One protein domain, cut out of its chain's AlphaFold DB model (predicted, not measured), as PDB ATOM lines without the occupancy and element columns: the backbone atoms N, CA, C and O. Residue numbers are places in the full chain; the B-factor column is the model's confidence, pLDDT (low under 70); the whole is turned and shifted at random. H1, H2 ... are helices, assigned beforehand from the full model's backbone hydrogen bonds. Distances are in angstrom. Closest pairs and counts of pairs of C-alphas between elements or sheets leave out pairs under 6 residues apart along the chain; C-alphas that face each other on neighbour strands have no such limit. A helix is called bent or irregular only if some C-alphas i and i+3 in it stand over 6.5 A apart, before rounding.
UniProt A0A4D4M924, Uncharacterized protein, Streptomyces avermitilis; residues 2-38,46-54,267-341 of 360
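AT A GLANCE: This is residues 2 to 38, 46 to 54 and 267 to 341 of the 360 residues of an uncharacterized protein of Streptomyces avermitilis (UniProt A0A4D4M924). Two long helices, H4 and H7, cross nearly at right angles; H4 folds back into H5 as a helical hairpin, and H7 crosses one side of that hairpin until its last residues reach H2, which packs on H5. The short H1 packs on both H4 and H7, while H6 and H3 lie toward opposite ends of the longest axis. You have 121 printed residues with seven named helices, H1 to H7 in chain order, and no named strand: the class is all helix. The whole is compact, with a radius of gyration of the C-alphas of 14.1 A and spans of 44 by 31 by 21 A.

HOW THE PARTS SIT: Start with H1, residues 3 to 8: its Leu 3 comes closest to Ala 283 of H4, residues 267 to 284, with C-alphas 6.6 A apart, and the two touch at a steep tilt of 65 degrees. H1 also touches H7, residues 318 to 335, at a shallow tilt of 27 degrees, the closest C-alphas being those of Arg 4 and Phe 330, 6.0 A apart. Next comes H2, residues 16 to 29, which touches H5, residues 291 to 301, with its residues 25 to 29 alone; the C-alphas of Ala 29 and Val 298 are the closest, 5.3 A apart, at a shallow tilt of 32 degrees, only just short of steep. H2 and H7 touch about perpendicular, at 77 degrees, with the closest C-alphas, of Ala 26 and Leu 335, 4.9 A apart. H3, residues 46 to 50, only just touches H2, with 3 pairs of C-alphas within 8 A, the closest being Leu 21 and Ala 48 at 7.0 A. H4 is the hub, touching four helices; it touches H7 about perpendicular, at 87 degrees, where the C-alphas of Tyr 276 and Ile 324 are the closest, 4.9 A apart. H4 and H5 form a hairpin, opposite ways at 31 degrees, with the closest C-alphas, of Ala 278 and Leu 292, 5.9 A apart. H6, residues 307 to 316, touches H4 at a steep tilt of 55 degrees, closest at the C-alphas of Trp 272 and Val 310, 6.5 A. In H1 to H6 every O i to N i+4 pair is within hydrogen-bond range; in H7 it is 12 of 14.

IN THESE COORDINATES: Find C-alpha 3 at (-32.355, 37.881, -18.135), where H1 begins. H2 is 19.7 A long from first to last C-alpha, and H4 runs 24.8 A from C-alpha 267 at (-41.911, 33.583, 2.788). H5 is 15.6 A long and H6 13.9 A. H7, 26.4 A, is only just irregular, with C-alphas 319 and 322 6.9 A apart; it ends at C-alpha 335, (-44.112, 32.401, -17.661).

THE WHOLE: The two C-alphas farthest apart are those of Pro 38 and Arg 316, 45.9 A. Residues 39 to 45 are not printed, with 14.3 A between C-alphas 38 and 46, and residues 55 to 266 are not printed, with 23.6 A between C-alphas 54 and 267. Of the links that are printed whole, H5 to H6 and H6 to H7 are tight, H1 to H2 and H4 to H5 short, and none is long. Look for pLDDT under 70 at residues 8 to 13 and 340 to 341; the mean of the printed part is 87.8.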
ATOM      1  N   GLU A   2     -29.957  41.898 -19.332       76.31
ATOM      2  CA  GLU A   2     -31.355  41.436 -19.267       76.31
ATOM      3  C   GLU A   2     -31.446  39.902 -19.239       76.31
ATOM      4  O   GLU A   2     -30.908  39.233 -20.127       76.31
ATOM      5  N   LEU A   3     -32.168  39.339 -18.259       75.25
ATOM      6  CA  LEU A   3     -32.355  37.881 -18.135       75.25
ATOM      7  C   LEU A   3     -33.031  37.267 -19.360       75.25
ATOM      8  O   LEU A   3     -32.680  36.170 -19.787       75.25
ATOM      9  N   ARG A   4     -33.966  38.003 -19.967       76.19
ATOM     10  CA  ARG A   4     -34.625  37.580 -21.202       76.19
ATOM     11  C   ARG A   4     -33.604  37.315 -22.299       76.19
ATOM     12  O   ARG A   4     -33.523  36.199 -22.784       76.19
ATOM     13  N   ARG A   5     -32.747  38.289 -22.611       74.56
ATOM     14  CA  ARG A   5     -31.707  38.136 -23.636       74.56
ATOM     15  C   ARG A   5     -30.766  36.967 -23.342       74.56
ATOM     16  O   ARG A   5     -30.367  36.241 -24.248       74.56
ATOM     17  N   LEU A   6     -30.431  36.781 -22.067       74.75
ATOM     18  CA  LEU A   6     -29.601  35.682 -21.591       74.75
ATOM     19  C   LEU A   6     -30.211  34.312 -21.888       74.75
ATOM     20  O   LEU A   6     -29.483  33.432 -22.337       74.75
ATOM     21  N   PHE A   7     -31.502  34.134 -21.615       71.12
ATOM     22  CA  PHE A   7     -32.164  32.843 -21.755       71.12
ATOM     23  C   PHE A   7     -32.795  32.622 -23.120       71.12
ATOM     24  O   PHE A   7     -32.766  31.494 -23.567       71.12
ATOM     25  N   THR A   8     -33.341  33.635 -23.791       65.62
ATOM     26  CA  THR A   8     -34.213  33.440 -24.962       65.62
ATOM     27  C   THR A   8     -33.633  33.936 -26.286       65.62
ATOM     28  O   THR A   8     -34.161  33.580 -27.339       65.62
ATOM     29  N   GLU A   9     -32.540  34.707 -26.261       63.72
ATOM     30  CA  GLU A   9     -31.933  35.326 -27.457       63.72
ATOM     31  C   GLU A   9     -30.448  34.954 -27.665       63.72
ATOM     32  O   GLU A   9     -29.824  35.398 -28.631       63.72
ATOM     33  N   GLY A  10     -29.858  34.155 -26.770       55.66
ATOM     34  CA  GLY A  10     -28.463  33.707 -26.852       55.66
ATOM     35  C   GLY A  10     -28.226  32.587 -27.876       55.66
ATOM     36  O   GLY A  10     -29.109  31.780 -28.151       55.66
ATOM     37  N   SER A  11     -27.005  32.518 -28.424       48.81
ATOM     38  CA  SER A  11     -26.592  31.534 -29.444       48.81
ATOM     39  C   SER A  11     -26.408  30.105 -28.923       48.81
ATOM     40  O   SER A  11     -26.278  29.186 -29.729       48.81
ATOM     41  N   ASP A  12     -26.419  29.908 -27.605       54.56
ATOM     42  CA  ASP A  12     -26.259  28.597 -26.981       54.56
ATOM     43  C   ASP A  12     -27.602  28.081 -26.453       54.56
ATOM     44  O   ASP A  12     -28.045  28.420 -25.357       54.56
ATOM     45  N   GLY A  13     -28.230  27.201 -27.234       62.47
ATOM     46  CA  GLY A  13     -29.020  26.097 -26.690       62.47
ATOM     47  C   GLY A  13     -30.372  26.411 -26.049       62.47
ATOM     48  O   GLY A  13     -30.874  25.526 -25.367       62.47
ATOM     49  N   PHE A  14     -30.969  27.592 -26.252       78.06
ATOM     50  CA  PHE A  14     -32.388  27.792 -25.937       78.06
ATOM     51  C   PHE A  14     -33.263  27.394 -27.122       78.06
ATOM     52  O   PHE A  14     -33.234  28.020 -28.183       78.06
ATOM     53  N   ASP A  15     -34.050  26.343 -26.938       87.00
ATOM     54  CA  ASP A  15     -34.863  25.738 -27.986       87.00
ATOM     55  C   ASP A  15     -36.324  25.554 -27.547       87.00
ATOM     56  O   ASP A  15     -36.786  26.055 -26.519       87.00
ATOM     57  N   GLU A  16     -37.105  24.868 -28.375       89.19
ATOM     58  CA  GLU A  16     -38.511  24.601 -28.088       89.19
ATOM     59  C   GLU A  16     -38.725  23.714 -26.851       89.19
ATOM     60  O   GLU A  16     -39.755  23.859 -26.184       89.19
ATOM     61  N   LEU A  17     -37.754  22.861 -26.502       91.56
ATOM     62  CA  LEU A  17     -37.816  22.021 -25.309       91.56
ATOM     63  C   LEU A  17     -37.630  22.865 -24.046       91.56
ATOM     64  O   LEU A  17     -38.376  22.689 -23.087       91.56
ATOM     65  N   ASP A  18     -36.735  23.853 -24.058       91.31
ATOM     66  CA  ASP A  18     -36.632  24.807 -22.948       91.31
ATOM     67  C   ASP A  18     -37.884  25.681 -22.814       91.31
ATOM     68  O   ASP A  18     -38.371  25.881 -21.701       91.31
ATOM     69  N   ARG A  19     -38.472  26.134 -23.932       90.50
ATOM     70  CA  ARG A  19     -39.773  26.834 -23.904       90.50
ATOM     71  C   ARG A  19     -40.871  25.957 -23.306       90.50
ATOM     72  O   ARG A  19     -41.725  26.462 -22.582       90.50
ATOM     73  N   PHE A  20     -40.866  24.658 -23.604       93.00
ATOM     74  CA  PHE A  20     -41.793  23.709 -22.995       93.00
ATOM     75  C   PHE A  20     -41.570  23.587 -21.481       93.00
ATOM     76  O   PHE A  20     -42.537  23.660 -20.729       93.00
ATOM     77  N   LEU A  21     -40.322  23.478 -21.017       94.00
ATOM     78  CA  LEU A  21     -40.016  23.423 -19.582       94.00
ATOM     79  C   LEU A  21     -40.434  24.701 -18.844       94.00
ATOM     80  O   LEU A  21     -40.986  24.616 -17.751       94.00
ATOM     81  N   LEU A  22     -40.232  25.876 -19.448       93.00
ATOM     82  CA  LEU A  22     -40.735  27.141 -18.907       93.00
ATOM     83  C   LEU A  22     -42.273  27.138 -18.825       93.00
ATOM     84  O   LEU A  22     -42.828  27.449 -17.775       93.00
ATOM     85  N   ARG A  23     -42.981  26.685 -19.867       91.88
ATOM     86  CA  ARG A  23     -44.446  26.514 -19.799       91.88
ATOM     87  C   ARG A  23     -44.877  25.553 -18.688       91.88
ATOM     88  O   ARG A  23     -45.803  25.874 -17.956       91.88
ATOM     89  N   ALA A  24     -44.168  24.443 -18.488       93.25
ATOM     90  CA  ALA A  24     -44.454  23.515 -17.394       93.25
ATOM     91  C   ALA A  24     -44.294  24.175 -16.010       93.25
ATOM     92  O   ALA A  24     -45.074  23.894 -15.097       93.25
ATOM     93  N   ILE A  25     -43.323  25.084 -15.846       93.75
ATOM     94  CA  ILE A  25     -43.202  25.906 -14.632       93.75
ATOM     95  C   ILE A  25     -44.431  26.802 -14.471       93.75
ATOM     96  O   ILE A  25     -45.023  26.827 -13.392       93.75
ATOM     97  N   ALA A  26     -44.829  27.508 -15.531       90.69
ATOM     98  CA  ALA A  26     -46.011  28.365 -15.520       90.69
ATOM     99  C   ALA A  26     -47.279  27.580 -15.148       90.69
ATOM    100  O   ALA A  26     -48.036  27.991 -14.269       90.69
ATOM    101  N   ASP A  27     -47.501  26.413 -15.754       90.50
ATOM    102  CA  ASP A  27     -48.651  25.558 -15.456       90.50
ATOM    103  C   ASP A  27     -48.699  25.193 -13.970       90.50
ATOM    104  O   ASP A  27     -49.722  25.412 -13.312       90.50
ATOM    105  N   ARG A  28     -47.566  24.766 -13.399       88.44
ATOM    106  CA  ARG A  28     -47.447  24.468 -11.965       88.44
ATOM    107  C   ARG A  28     -47.683  25.699 -11.088       88.44
ATOM    108  O   ARG A  28     -48.379  25.599 -10.069       88.44
ATOM    109  N   ALA A  29     -47.179  26.862 -11.493       86.81
ATOM    110  CA  ALA A  29     -47.430  28.140 -10.829       86.81
ATOM    111  C   ALA A  29     -48.913  28.554 -10.881       86.81
ATOM    112  O   ALA A  29     -49.393  29.249  -9.993       86.81
ATOM    113  N   HIS A  30     -49.680  28.058 -11.849       86.12
ATOM    114  CA  HIS A  30     -51.132  28.242 -11.924       86.12
ATOM    115  C   HIS A  30     -51.936  27.077 -11.322       86.12
ATOM    116  O   HIS A  30     -53.162  27.074 -11.395       86.12
ATOM    117  N   GLY A  31     -51.278  26.089 -10.706       85.62
ATOM    118  CA  GLY A  31     -51.948  24.924 -10.121       85.62
ATOM    119  C   GLY A  31     -52.476  23.915 -11.130       85.62
ATOM    120  O   GLY A  31     -53.349  23.126 -10.781       85.62
ATOM    121  N   ARG A  32     -51.956  23.947 -12.354       87.88
ATOM    122  CA  ARG A  32     -52.275  23.018 -13.432       87.88
ATOM    123  C   ARG A  32     -51.164  21.979 -13.551       87.88
ATOM    124  O   ARG A  32     -50.013  22.234 -13.183       87.88
ATOM    125  N   ASP A  33     -51.516  20.797 -14.034       86.50
ATOM    126  CA  ASP A  33     -50.513  19.826 -14.456       86.50
ATOM    127  C   ASP A  33     -49.913  20.263 -15.801       86.50
ATOM    128  O   ASP A  33     -50.639  20.835 -16.618       86.50
ATOM    129  N   PRO A  34     -48.611  20.013 -16.036       86.19
ATOM    130  CA  PRO A  34     -48.009  20.214 -17.344       86.19
ATOM    131  C   PRO A  34     -48.758  19.419 -18.417       86.19
ATOM    132  O   PRO A  34     -49.137  18.266 -18.190       86.19
ATOM    133  N   GLU A  35     -48.930  20.027 -19.587       85.00
ATOM    134  CA  GLU A  35     -49.503  19.361 -20.760       85.00
ATOM    135  C   GLU A  35     -48.639  18.181 -21.243       85.00
ATOM    136  O   GLU A  35     -47.491  17.994 -20.824       85.00
ATOM    137  N   GLU A  36     -49.198  17.377 -22.153       83.94
ATOM    138  CA  GLU A  36     -48.469  16.283 -22.788       83.94
ATOM    139  C   GLU A  36     -47.190  16.798 -23.472       83.94
ATOM    140  O   GLU A  36     -47.255  17.723 -24.289       83.94
ATOM    141  N   PRO A  37     -46.010  16.238 -23.140       83.62
ATOM    142  CA  PRO A  37     -44.768  16.703 -23.714       83.62
ATOM    143  C   PRO A  37     -44.716  16.355 -25.203       83.62
ATOM    144  O   PRO A  37     -44.910  15.198 -25.572       83.62
ATOM    145  N   PRO A  38     -44.347  17.305 -26.077       82.50
ATOM    146  CA  PRO A  38     -44.231  17.049 -27.513       82.50
ATOM    147  C   PRO A  38     -42.943  16.286 -27.888       82.50
ATOM    148  O   PRO A  38     -42.570  16.230 -29.059       82.50
ATOM    149  N   GLU A  46     -33.705  14.127 -19.874       91.62
ATOM    150  CA  GLU A  46     -32.338  14.631 -19.975       91.62
ATOM    151  C   GLU A  46     -32.308  16.160 -19.889       91.62
ATOM    152  O   GLU A  46     -31.550  16.726 -19.095       91.62
ATOM    153  N   ARG A  47     -33.166  16.854 -20.649       92.00
ATOM    154  CA  ARG A  47     -33.190  18.319 -20.605       92.00
ATOM    155  C   ARG A  47     -33.754  18.854 -19.294       92.00
ATOM    156  O   ARG A  47     -33.193  19.802 -18.746       92.00
ATOM    157  N   ALA A  48     -34.824  18.263 -18.764       92.69
ATOM    158  CA  ALA A  48     -35.375  18.652 -17.469       92.69
ATOM    159  C   ALA A  48     -34.333  18.487 -16.356       92.69
ATOM    160  O   ALA A  48     -34.284  19.301 -15.437       92.69
ATOM    161  N   GLU A  49     -33.469  17.477 -16.456       91.81
ATOM    162  CA  GLU A  49     -32.387  17.244 -15.508       91.81
ATOM    163  C   GLU A  49     -31.284  18.293 -15.647       91.81
ATOM    164  O   GLU A  49     -30.891  18.909 -14.656       91.81
ATOM    165  N   GLN A  50     -30.867  18.598 -16.879       90.44
ATOM    166  CA  GLN A  50     -29.923  19.683 -17.170       90.44
ATOM    167  C   GLN A  50     -30.421  21.050 -16.670       90.44
ATOM    168  O   GLN A  50     -29.621  21.876 -16.232       90.44
ATOM    169  N   ARG A  51     -31.738  21.291 -16.714       91.38
ATOM    170  CA  ARG A  51     -32.385  22.514 -16.210       91.38
ATOM    171  C   ARG A  51     -32.800  22.425 -14.732       91.38
ATOM    172  O   ARG A  51     -33.309  23.409 -14.196       91.38
ATOM    173  N   SER A  52     -32.567  21.291 -14.068       91.88
ATOM    174  CA  SER A  52     -32.898  21.019 -12.658       91.88
ATOM    175  C   SER A  52     -34.394  21.138 -12.307       91.88
ATOM    176  O   SER A  52     -34.765  21.549 -11.208       91.88
ATOM    177  N   VAL A  53     -35.267  20.750 -13.236       93.44
ATOM    178  CA  VAL A  53     -36.735  20.816 -13.113       93.44
ATOM    179  C   VAL A  53     -37.428  19.466 -13.346       93.44
ATOM    180  O   VAL A  53     -38.627  19.415 -13.605       93.44
ATOM    181  N   THR A  54     -36.709  18.348 -13.201       92.62
ATOM    182  CA  THR A  54     -37.290  16.989 -13.293       92.62
ATOM    183  C   THR A  54     -38.476  16.774 -12.352       92.62
ATOM    184  O   THR A  54     -39.432  16.090 -12.716       92.62
ATOM    185  N   LEU A 267     -41.642  33.746   4.218       93.75
ATOM    186  CA  LEU A 267     -41.911  33.583   2.788       93.75
ATOM    187  C   LEU A 267     -41.683  34.872   1.959       93.75
ATOM    188  O   LEU A 267     -41.074  34.768   0.887       93.75
ATOM    189  N   PRO A 268     -42.110  36.075   2.404       94.88
ATOM    190  CA  PRO A 268     -41.685  37.344   1.809       94.88
ATOM    191  C   PRO A 268     -40.178  37.518   1.668       94.88
ATOM    192  O   PRO A 268     -39.702  37.847   0.577       94.88
ATOM    193  N   THR A 269     -39.432  37.257   2.738       96.25
ATOM    194  CA  THR A 269     -37.976  37.384   2.740       96.25
ATOM    195  C   THR A 269     -37.332  36.403   1.764       96.25
ATOM    196  O   THR A 269     -36.517  36.797   0.929       96.25
ATOM    197  N   MET A 270     -37.762  35.138   1.779       95.81
ATOM    198  CA  MET A 270     -37.321  34.142   0.800       95.81
ATOM    199  C   MET A 270     -37.609  34.574  -0.634       95.81
ATOM    200  O   MET A 270     -36.765  34.408  -1.505       95.81
ATOM    201  N   THR A 271     -38.790  35.125  -0.910       95.94
ATOM    202  CA  THR A 271     -39.210  35.420  -2.285       95.94
ATOM    203  C   THR A 271     -38.328  36.476  -2.941       95.94
ATOM    204  O   THR A 271     -37.881  36.281  -4.078       95.94
ATOM    205  N   TRP A 272     -38.034  37.580  -2.249       96.25
ATOM    206  CA  TRP A 272     -37.143  38.597  -2.809       96.25
ATOM    207  C   TRP A 272     -35.703  38.088  -2.892       96.25
ATOM    208  O   TRP A 272     -35.027  38.342  -3.889       96.25
ATOM    209  N   LEU A 273     -35.258  37.314  -1.899       96.75
ATOM    210  CA  LEU A 273     -33.905  36.775  -1.847       96.75
ATOM    211  C   LEU A 273     -33.654  35.773  -2.976       96.75
ATOM    212  O   LEU A 273     -32.648  35.867  -3.675       96.75
ATOM    213  N   LEU A 274     -34.594  34.858  -3.221       96.00
ATOM    214  CA  LEU A 274     -34.555  33.942  -4.360       96.00
ATOM    215  C   LEU A 274     -34.585  34.712  -5.680       96.00
ATOM    216  O   LEU A 274     -33.845  34.361  -6.594       96.00
ATOM    217  N   SER A 275     -35.383  35.782  -5.775       96.12
ATOM    218  CA  SER A 275     -35.453  36.606  -6.988       96.12
ATOM    219  C   SER A 275     -34.134  37.317  -7.286       96.12
ATOM    220  O   SER A 275     -33.686  37.345  -8.432       96.12
ATOM    221  N   TYR A 276     -33.493  37.844  -6.245       95.81
ATOM    222  CA  TYR A 276     -32.157  38.421  -6.306       95.81
ATOM    223  C   TYR A 276     -31.114  37.368  -6.716       95.81
ATOM    224  O   TYR A 276     -30.386  37.577  -7.686       95.81
ATOM    225  N   ARG A 277     -31.086  36.203  -6.053       93.56
ATOM    226  CA  ARG A 277     -30.123  35.129  -6.352       93.56
ATOM    227  C   ARG A 277     -30.306  34.529  -7.743       93.56
ATOM    228  O   ARG A 277     -29.311  34.307  -8.414       93.56
ATOM    229  N   ALA A 278     -31.536  34.349  -8.224       93.25
ATOM    230  CA  ALA A 278     -31.789  33.846  -9.575       93.25
ATOM    231  C   ALA A 278     -31.158  34.738 -10.654       93.25
ATOM    232  O   ALA A 278     -30.626  34.227 -11.645       93.25
ATOM    233  N   TYR A 279     -31.176  36.060 -10.448       92.94
ATOM    234  CA  TYR A 279     -30.479  36.989 -11.327       92.94
ATOM    235  C   TYR A 279     -28.964  36.821 -11.234       92.94
ATOM    236  O   TYR A 279     -28.325  36.717 -12.275       92.94
ATOM    237  N   LEU A 280     -28.384  36.780 -10.028       90.50
ATOM    238  CA  LEU A 280     -26.932  36.626  -9.871       90.50
ATOM    239  C   LEU A 280     -26.436  35.324 -10.503       90.50
ATOM    240  O   LEU A 280     -25.547  35.356 -11.354       90.50
ATOM    241  N   ASP A 281     -27.076  34.207 -10.164       88.69
ATOM    242  CA  ASP A 281     -26.715  32.881 -10.653       88.69
ATOM    243  C   ASP A 281     -26.763  32.851 -12.190       88.69
ATOM    244  O   ASP A 281     -25.839  32.373 -12.845       88.69
ATOM    245  N   SER A 282     -27.783  33.466 -12.794       87.25
ATOM    246  CA  SER A 282     -27.944  33.459 -14.251       87.25
ATOM    247  C   SER A 282     -27.071  34.478 -14.988       87.25
ATOM    248  O   SER A 282     -26.482  34.170 -16.024       87.25
ATOM    249  N   ALA A 283     -27.045  35.721 -14.510       85.12
ATOM    250  CA  ALA A 283     -26.478  36.858 -15.228       85.12
ATOM    251  C   ALA A 283     -25.023  37.148 -14.868       85.12
ATOM    252  O   ALA A 283     -24.302  37.678 -15.713       85.12
ATOM    253  N   LEU A 284     -24.599  36.815 -13.646       80.88
ATOM    254  CA  LEU A 284     -23.217  36.987 -13.204       80.88
ATOM    255  C   LEU A 284     -22.448  35.668 -13.258       80.88
ATOM    256  O   LEU A 284     -21.340  35.647 -13.782       80.88
ATOM    257  N   PHE A 285     -23.039  34.569 -12.782       81.25
ATOM    258  CA  PHE A 285     -22.347  33.272 -12.717       81.25
ATOM    259  C   PHE A 285     -22.572  32.404 -13.964       81.25
ATOM    260  O   PHE A 285     -21.933  31.367 -14.133       81.25
ATOM    261  N   GLY A 286     -23.440  32.846 -14.882       80.56
ATOM    262  CA  GLY A 286     -23.675  32.188 -16.169       80.56
ATOM    263  C   GLY A 286     -24.454  30.876 -16.068       80.56
ATOM    264  O   GLY A 286     -24.485  30.101 -17.030       80.56
ATOM    265  N   GLU A 287     -25.096  30.608 -14.932       84.62
ATOM    266  CA  GLU A 287     -25.901  29.414 -14.752       84.62
ATOM    267  C   GLU A 287     -27.165  29.445 -15.605       84.62
ATOM    268  O   GLU A 287     -27.820  30.468 -15.800       84.62
ATOM    269  N   ARG A 288     -27.554  28.275 -16.111       84.44
ATOM    270  CA  ARG A 288     -28.718  28.141 -16.992       84.44
ATOM    271  C   ARG A 288     -29.787  27.200 -16.436       84.44
ATOM    272  O   ARG A 288     -30.488  26.537 -17.203       84.44
ATOM    273  N   ARG A 289     -29.869  27.096 -15.109       87.88
ATOM    274  CA  ARG A 289     -30.834  26.249 -14.393       87.88
ATOM    275  C   ARG A 289     -32.172  26.978 -14.264       87.88
ATOM    276  O   ARG A 289     -32.201  28.187 -14.067       87.88
ATOM    277  N   PHE A 290     -33.283  26.246 -14.337       92.00
ATOM    278  CA  PHE A 290     -34.626  26.810 -14.158       92.00
ATOM    279  C   PHE A 290     -35.200  26.611 -12.749       92.00
ATOM    280  O   PHE A 290     -36.223  27.211 -12.427       92.00
ATOM    281  N   LYS A 291     -34.538  25.809 -11.900       91.56
ATOM    282  CA  LYS A 291     -34.992  25.470 -10.537       91.56
ATOM    283  C   LYS A 291     -35.425  26.697  -9.729       91.56
ATOM    284  O   LYS A 291     -36.529  26.697  -9.198       91.56
ATOM    285  N   LEU A 292     -34.608  27.753  -9.690       91.94
ATOM    286  CA  LEU A 292     -34.943  28.954  -8.917       91.94
ATOM    287  C   LEU A 292     -36.174  29.681  -9.462       91.94
ATOM    288  O   LEU A 292     -37.012  30.096  -8.673       91.94
ATOM    289  N   PHE A 293     -36.347  29.781 -10.783       93.88
ATOM    290  CA  PHE A 293     -37.566  30.365 -11.356       93.88
ATOM    291  C   PHE A 293     -38.808  29.541 -11.009       93.88
ATOM    292  O   PHE A 293     -39.853  30.118 -10.721       93.88
ATOM    293  N   ALA A 294     -38.690  28.208 -10.980       93.12
ATOM    294  CA  ALA A 294     -39.772  27.335 -10.537       93.12
ATOM    295  C   ALA A 294     -40.129  27.560  -9.063       93.12
ATOM    296  O   ALA A 294     -41.307  27.683  -8.729       93.12
ATOM    297  N   ASP A 295     -39.129  27.675  -8.191       93.62
ATOM    298  CA  ASP A 295     -39.351  27.957  -6.775       93.62
ATOM    299  C   ASP A 295     -39.968  29.347  -6.557       93.62
ATOM    300  O   ASP A 295     -40.985  29.439  -5.870       93.62
ATOM    301  N   ILE A 296     -39.454  30.399  -7.205       95.12
ATOM    302  CA  ILE A 296     -40.008  31.764  -7.112       95.12
ATOM    303  C   ILE A 296     -41.453  31.806  -7.620       95.12
ATOM    304  O   ILE A 296     -42.317  32.419  -6.999       95.12
ATOM    305  N   ALA A 297     -41.754  31.134  -8.732       93.44
ATOM    306  CA  ALA A 297     -43.113  31.105  -9.259       93.44
ATOM    307  C   ALA A 297     -44.101  30.476  -8.259       93.44
ATOM    308  O   ALA A 297     -45.229  30.952  -8.106       93.44
ATOM    309  N   VAL A 298     -43.667  29.445  -7.524       90.69
ATOM    310  CA  VAL A 298     -44.468  28.848  -6.450       90.69
ATOM    311  C   VAL A 298     -44.575  29.782  -5.242       90.69
ATOM    312  O   VAL A 298     -45.671  29.899  -4.694       90.69
ATOM    313  N   THR A 299     -43.507  30.478  -4.833       92.88
ATOM    314  CA  THR A 299     -43.607  31.417  -3.701       92.88
ATOM    315  C   THR A 299     -44.556  32.574  -3.999       92.88
ATOM    316  O   THR A 299     -45.401  32.890  -3.161       92.88
ATOM    317  N   LEU A 300     -44.501  33.150  -5.205       92.44
ATOM    318  CA  LEU A 300     -45.408  34.216  -5.646       92.44
ATOM    319  C   LEU A 300     -46.870  33.757  -5.635       92.44
ATOM    320  O   LEU A 300     -47.735  34.459  -5.109       92.44
ATOM    321  N   ARG A 301     -47.146  32.554  -6.155       88.69
ATOM    322  CA  ARG A 301     -48.488  31.951  -6.128       88.69
ATOM    323  C   ARG A 301     -49.007  31.762  -4.701       88.69
ATOM    324  O   ARG A 301     -50.189  31.973  -4.448       88.69
ATOM    325  N   SER A 302     -48.134  31.375  -3.776       88.56
ATOM    326  CA  SER A 302     -48.471  31.164  -2.364       88.56
ATOM    327  C   SER A 302     -48.608  32.464  -1.559       88.56
ATOM    328  O   SER A 302     -48.691  32.412  -0.336       88.56
ATOM    329  N   GLY A 303     -48.633  33.633  -2.212       89.31
ATOM    330  CA  GLY A 303     -48.753  34.925  -1.533       89.31
ATOM    331  C   GLY A 303     -47.453  35.396  -0.881       89.31
ATOM    332  O   GLY A 303     -47.477  36.253  -0.005       89.31
ATOM    333  N   GLY A 304     -46.313  34.859  -1.316       91.56
ATOM    334  CA  GLY A 304     -44.988  35.195  -0.807       91.56
ATOM    335  C   GLY A 304     -44.474  36.578  -1.190       91.56
ATOM    336  O   GLY A 304     -43.326  36.875  -0.911       91.56
ATOM    337  N   TRP A 305     -45.263  37.432  -1.842       93.75
ATOM    338  CA  TRP A 305     -44.840  38.793  -2.173       93.75
ATOM    339  C   TRP A 305     -45.402  39.808  -1.173       93.75
ATOM    340  O   TRP A 305     -46.605  39.831  -0.911       93.75
ATOM    341  N   SER A 306     -44.539  40.676  -0.642       93.75
ATOM    342  CA  SER A 306     -44.925  41.786   0.235       93.75
ATOM    343  C   SER A 306     -44.176  43.051  -0.160       93.75
ATOM    344  O   SER A 306     -42.969  43.155   0.061       93.75
ATOM    345  N   ASP A 307     -44.898  44.039  -0.697       91.81
ATOM    346  CA  ASP A 307     -44.309  45.315  -1.124       91.81
ATOM    347  C   ASP A 307     -43.591  46.034   0.023       91.81
ATOM    348  O   ASP A 307     -42.551  46.653  -0.192       91.81
ATOM    349  N   ALA A 308     -44.107  45.929   1.251       94.25
ATOM    350  CA  ALA A 308     -43.495  46.548   2.424       94.25
ATOM    351  C   ALA A 308     -42.145  45.904   2.775       94.25
ATOM    352  O   ALA A 308     -41.170  46.618   3.001       94.25
ATOM    353  N   VAL A 309     -42.073  44.566   2.773       94.00
ATOM    354  CA  VAL A 309     -40.828  43.828   3.060       94.00
ATOM    355  C   VAL A 309     -39.802  44.072   1.957       94.00
ATOM    356  O   VAL A 309     -38.645  44.360   2.246       94.00
ATOM    357  N   VAL A 310     -40.229  44.027   0.694       93.50
ATOM    358  CA  VAL A 310     -39.345  44.244  -0.459       93.50
ATOM    359  C   VAL A 310     -38.830  45.680  -0.494       93.50
ATOM    360  O   VAL A 310     -37.642  45.892  -0.718       93.50
ATOM    361  N   THR A 311     -39.686  46.674  -0.242       94.94
ATOM    362  CA  THR A 311     -39.262  48.081  -0.196       94.94
ATOM    363  C   THR A 311     -38.258  48.303   0.926       94.94
ATOM    364  O   THR A 311     -37.208  48.885   0.679       94.94
ATOM    365  N   ALA A 312     -38.517  47.768   2.124       96.50
ATOM    366  CA  ALA A 312     -37.574  47.852   3.236       96.50
ATOM    367  C   ALA A 312     -36.229  47.178   2.910       96.50
ATOM    368  O   ALA A 312     -35.173  47.735   3.209       96.50
ATOM    369  N   ALA A 313     -36.254  46.011   2.257       96.94
ATOM    370  CA  ALA A 313     -35.046  45.323   1.812       96.94
ATOM    371  C   ALA A 313     -34.278  46.141   0.763       96.94
ATOM    372  O   ALA A 313     -33.059  46.226   0.843       96.94
ATOM    373  N   ILE A 314     -34.960  46.783  -0.188       97.00
ATOM    374  CA  ILE A 314     -34.315  47.634  -1.196       97.00
ATOM    375  C   ILE A 314     -33.757  48.919  -0.576       97.00
ATOM    376  O   ILE A 314     -32.665  49.340  -0.940       97.00
ATOM    377  N   ASP A 315     -34.473  49.543   0.355       97.12
ATOM    378  CA  ASP A 315     -33.980  50.735   1.051       97.12
ATOM    379  C   ASP A 315     -32.711  50.412   1.851       97.12
ATOM    380  O   ASP A 315     -31.793  51.230   1.926       97.12
ATOM    381  N   ARG A 316     -32.634  49.194   2.400       96.81
ATOM    382  CA  ARG A 316     -31.454  48.695   3.108       96.81
ATOM    383  C   ARG A 316     -30.329  48.239   2.176       96.81
ATOM    384  O   ARG A 316     -29.167  48.526   2.452       96.81
ATOM    385  N   TYR A 317     -30.664  47.589   1.065       97.25
ATOM    386  CA  TYR A 317     -29.728  47.036   0.084       97.25
ATOM    387  C   TYR A 317     -30.044  47.543  -1.333       97.25
ATOM    388  O   TYR A 317     -30.535  46.783  -2.168       97.25
ATOM    389  N   PRO A 318     -29.752  48.808  -1.681       95.62
ATOM    390  CA  PRO A 318     -30.233  49.397  -2.939       95.62
ATOM    391  C   PRO A 318     -29.856  48.629  -4.216       95.62
ATOM    392  O   PRO A 318     -30.591  48.670  -5.203       95.62
ATOM    393  N   PHE A 319     -28.741  47.893  -4.193       94.00
ATOM    394  CA  PHE A 319     -28.244  47.099  -5.317       94.00
ATOM    395  C   PHE A 319     -29.115  45.877  -5.666       94.00
ATOM    396  O   PHE A 319     -28.999  45.367  -6.778       94.00
ATOM    397  N   ILE A 320     -30.013  45.413  -4.782       95.94
ATOM    398  CA  ILE A 320     -30.881  44.252  -5.076       95.94
ATOM    399  C   ILE A 320     -32.056  44.608  -5.994       95.94
ATOM    400  O   ILE A 320     -32.651  43.714  -6.596       95.94
ATOM    401  N   ARG A 321     -32.393  45.903  -6.121       95.38
ATOM    402  CA  ARG A 321     -33.577  46.383  -6.852       95.38
ATOM    403  C   ARG A 321     -33.618  45.857  -8.284       95.38
ATOM    404  O   ARG A 321     -34.563  45.171  -8.658       95.38
ATOM    405  N   THR A 322     -32.592  46.168  -9.074       93.00
ATOM    406  CA  THR A 322     -32.541  45.780 -10.488       93.00
ATOM    407  C   THR A 322     -32.543  44.259 -10.672       93.00
ATOM    408  O   THR A 322     -33.368  43.786 -11.449       93.00
ATOM    409  N   PRO A 323     -31.720  43.468  -9.953       94.31
ATOM    410  CA  PRO A 323     -31.819  42.008  -9.974       94.31
ATOM    411  C   PRO A 323     -33.236  41.460  -9.747       94.31
ATOM    412  O   PRO A 323     -33.699  40.610 -10.505       94.31
ATOM    413  N   ILE A 324     -33.949  41.970  -8.738       95.06
ATOM    414  CA  ILE A 324     -35.324  41.545  -8.444       95.06
ATOM    415  C   ILE A 324     -36.262  41.920  -9.598       95.06
ATOM    416  O   ILE A 324     -37.012  41.072 -10.079       95.06
ATOM    417  N   GLU A 325     -36.211  43.168 -10.070       93.69
ATOM    418  CA  GLU A 325     -37.058  43.662 -11.166       93.69
ATOM    419  C   GLU A 325     -36.841  42.875 -12.471       93.69
ATOM    420  O   GLU A 325     -37.803  42.560 -13.176       93.69
ATOM    421  N   GLU A 326     -35.592  42.515 -12.781       92.94
ATOM    422  CA  GLU A 326     -35.224  41.680 -13.928       92.94
ATOM    423  C   GLU A 326     -35.836  40.283 -13.837       92.94
ATOM    424  O   GLU A 326     -36.447  39.808 -14.800       92.94
ATOM    425  N   THR A 327     -35.707  39.633 -12.677       93.69
ATOM    426  CA  THR A 327     -36.285  38.307 -12.437       93.69
ATOM    427  C   THR A 327     -37.804  38.344 -12.549       93.69
ATOM    428  O   THR A 327     -38.385  37.533 -13.271       93.69
ATOM    429  N   LEU A 328     -38.465  39.301 -11.894       92.69
ATOM    430  CA  LEU A 328     -39.924  39.422 -11.946       92.69
ATOM    431  C   LEU A 328     -40.425  39.704 -13.362       92.69
ATOM    432  O   LEU A 328     -41.422  39.121 -13.789       92.69
ATOM    433  N   ARG A 329     -39.723  40.552 -14.120       91.56
ATOM    434  CA  ARG A 329     -40.053  40.769 -15.529       91.56
ATOM    435  C   ARG A 329     -39.920  39.483 -16.331       91.56
ATOM    436  O   ARG A 329     -40.816  39.211 -17.118       91.56
ATOM    437  N   PHE A 330     -38.856  38.703 -16.144       90.94
ATOM    438  CA  PHE A 330     -38.697  37.422 -16.836       90.94
ATOM    439  C   PHE A 330     -39.857  36.462 -16.529       90.94
ATOM    440  O   PHE A 330     -40.465  35.924 -17.454       90.94
ATOM    441  N   LEU A 331     -40.220  36.302 -15.251       91.12
ATOM    442  CA  LEU A 331     -41.359  35.473 -14.830       91.12
ATOM    443  C   LEU A 331     -42.670  35.946 -15.473       91.12
ATOM    444  O   LEU A 331     -43.435  35.141 -16.001       91.12
ATOM    445  N   ARG A 332     -42.902  37.258 -15.517       90.69
ATOM    446  CA  ARG A 332     -44.072  37.844 -16.172       90.69
ATOM    447  C   ARG A 332     -44.097  37.572 -17.673       90.69
ATOM    448  O   ARG A 332     -45.118  37.144 -18.199       90.69
ATOM    449  N   THR A 333     -43.002  37.855 -18.378       87.88
ATOM    450  CA  THR A 333     -42.990  37.832 -19.848       87.88
ATOM    451  C   THR A 333     -42.907  36.427 -20.417       87.88
ATOM    452  O   THR A 333     -43.520  36.164 -21.447       87.88
ATOM    453  N   GLU A 334     -42.156  35.537 -19.769       87.06
ATOM    454  CA  GLU A 334     -41.899  34.189 -20.284       87.06
ATOM    455  C   GLU A 334     -42.799  33.130 -19.632       87.06
ATOM    456  O   GLU A 334     -43.092  32.116 -20.264       87.06
ATOM    457  N   LEU A 335     -43.271  33.357 -18.396       85.81
ATOM    458  CA  LEU A 335     -44.112  32.401 -17.661       85.81
ATOM    459  C   LEU A 335     -45.542  32.893 -17.414       85.81
ATOM    460  O   LEU A 335     -46.368  32.114 -16.955       85.81
ATOM    461  N   GLY A 336     -45.858  34.167 -17.668       84.44
ATOM    462  CA  GLY A 336     -47.163  34.736 -17.304       84.44
ATOM    463  C   GLY A 336     -47.408  34.785 -15.790       84.44
ATOM    464  O   GLY A 336     -48.553  34.912 -15.355       84.44
ATOM    465  N   VAL A 337     -46.347  34.674 -14.983       84.06
ATOM    466  CA  VAL A 337     -46.433  34.679 -13.522       84.06
ATOM    467  C   VAL A 337     -46.256  36.107 -13.025       84.06
ATOM    468  O   VAL A 337     -45.186  36.700 -13.147       84.06
ATOM    469  N   GLU A 338     -47.323  36.649 -12.453       79.25
ATOM    470  CA  GLU A 338     -47.333  37.948 -11.787       79.25
ATOM    471  C   GLU A 338     -47.292  37.755 -10.268       79.25
ATOM    472  O   GLU A 338     -47.868  36.782  -9.764       79.25
ATOM    473  N   PRO A 339     -46.689  38.685  -9.508       71.06
ATOM    474  CA  PRO A 339     -46.988  38.798  -8.089       71.06
ATOM    475  C   PRO A 339     -48.504  38.908  -7.928       71.06
ATOM    476  O   PRO A 339     -49.132  39.774  -8.543       71.06
ATOM    477  N   ALA A 340     -49.109  38.007  -7.155       58.88
ATOM    478  CA  ALA A 340     -50.546  38.045  -6.942       58.88
ATOM    479  C   ALA A 340     -50.934  39.417  -6.365       58.88
ATOM    480  O   ALA A 340     -50.511  39.783  -5.268       58.88
ATOM    481  N   THR A 341     -51.758  40.182  -7.083       45.97
ATOM    482  CA  THR A 341     -52.492  41.292  -6.477       45.97
ATOM    483  C   THR A 341     -53.467  40.676  -5.480       45.97
ATOM    484  O   THR A 341     -54.386  39.952  -5.857       45.97
TER     485      THR A 341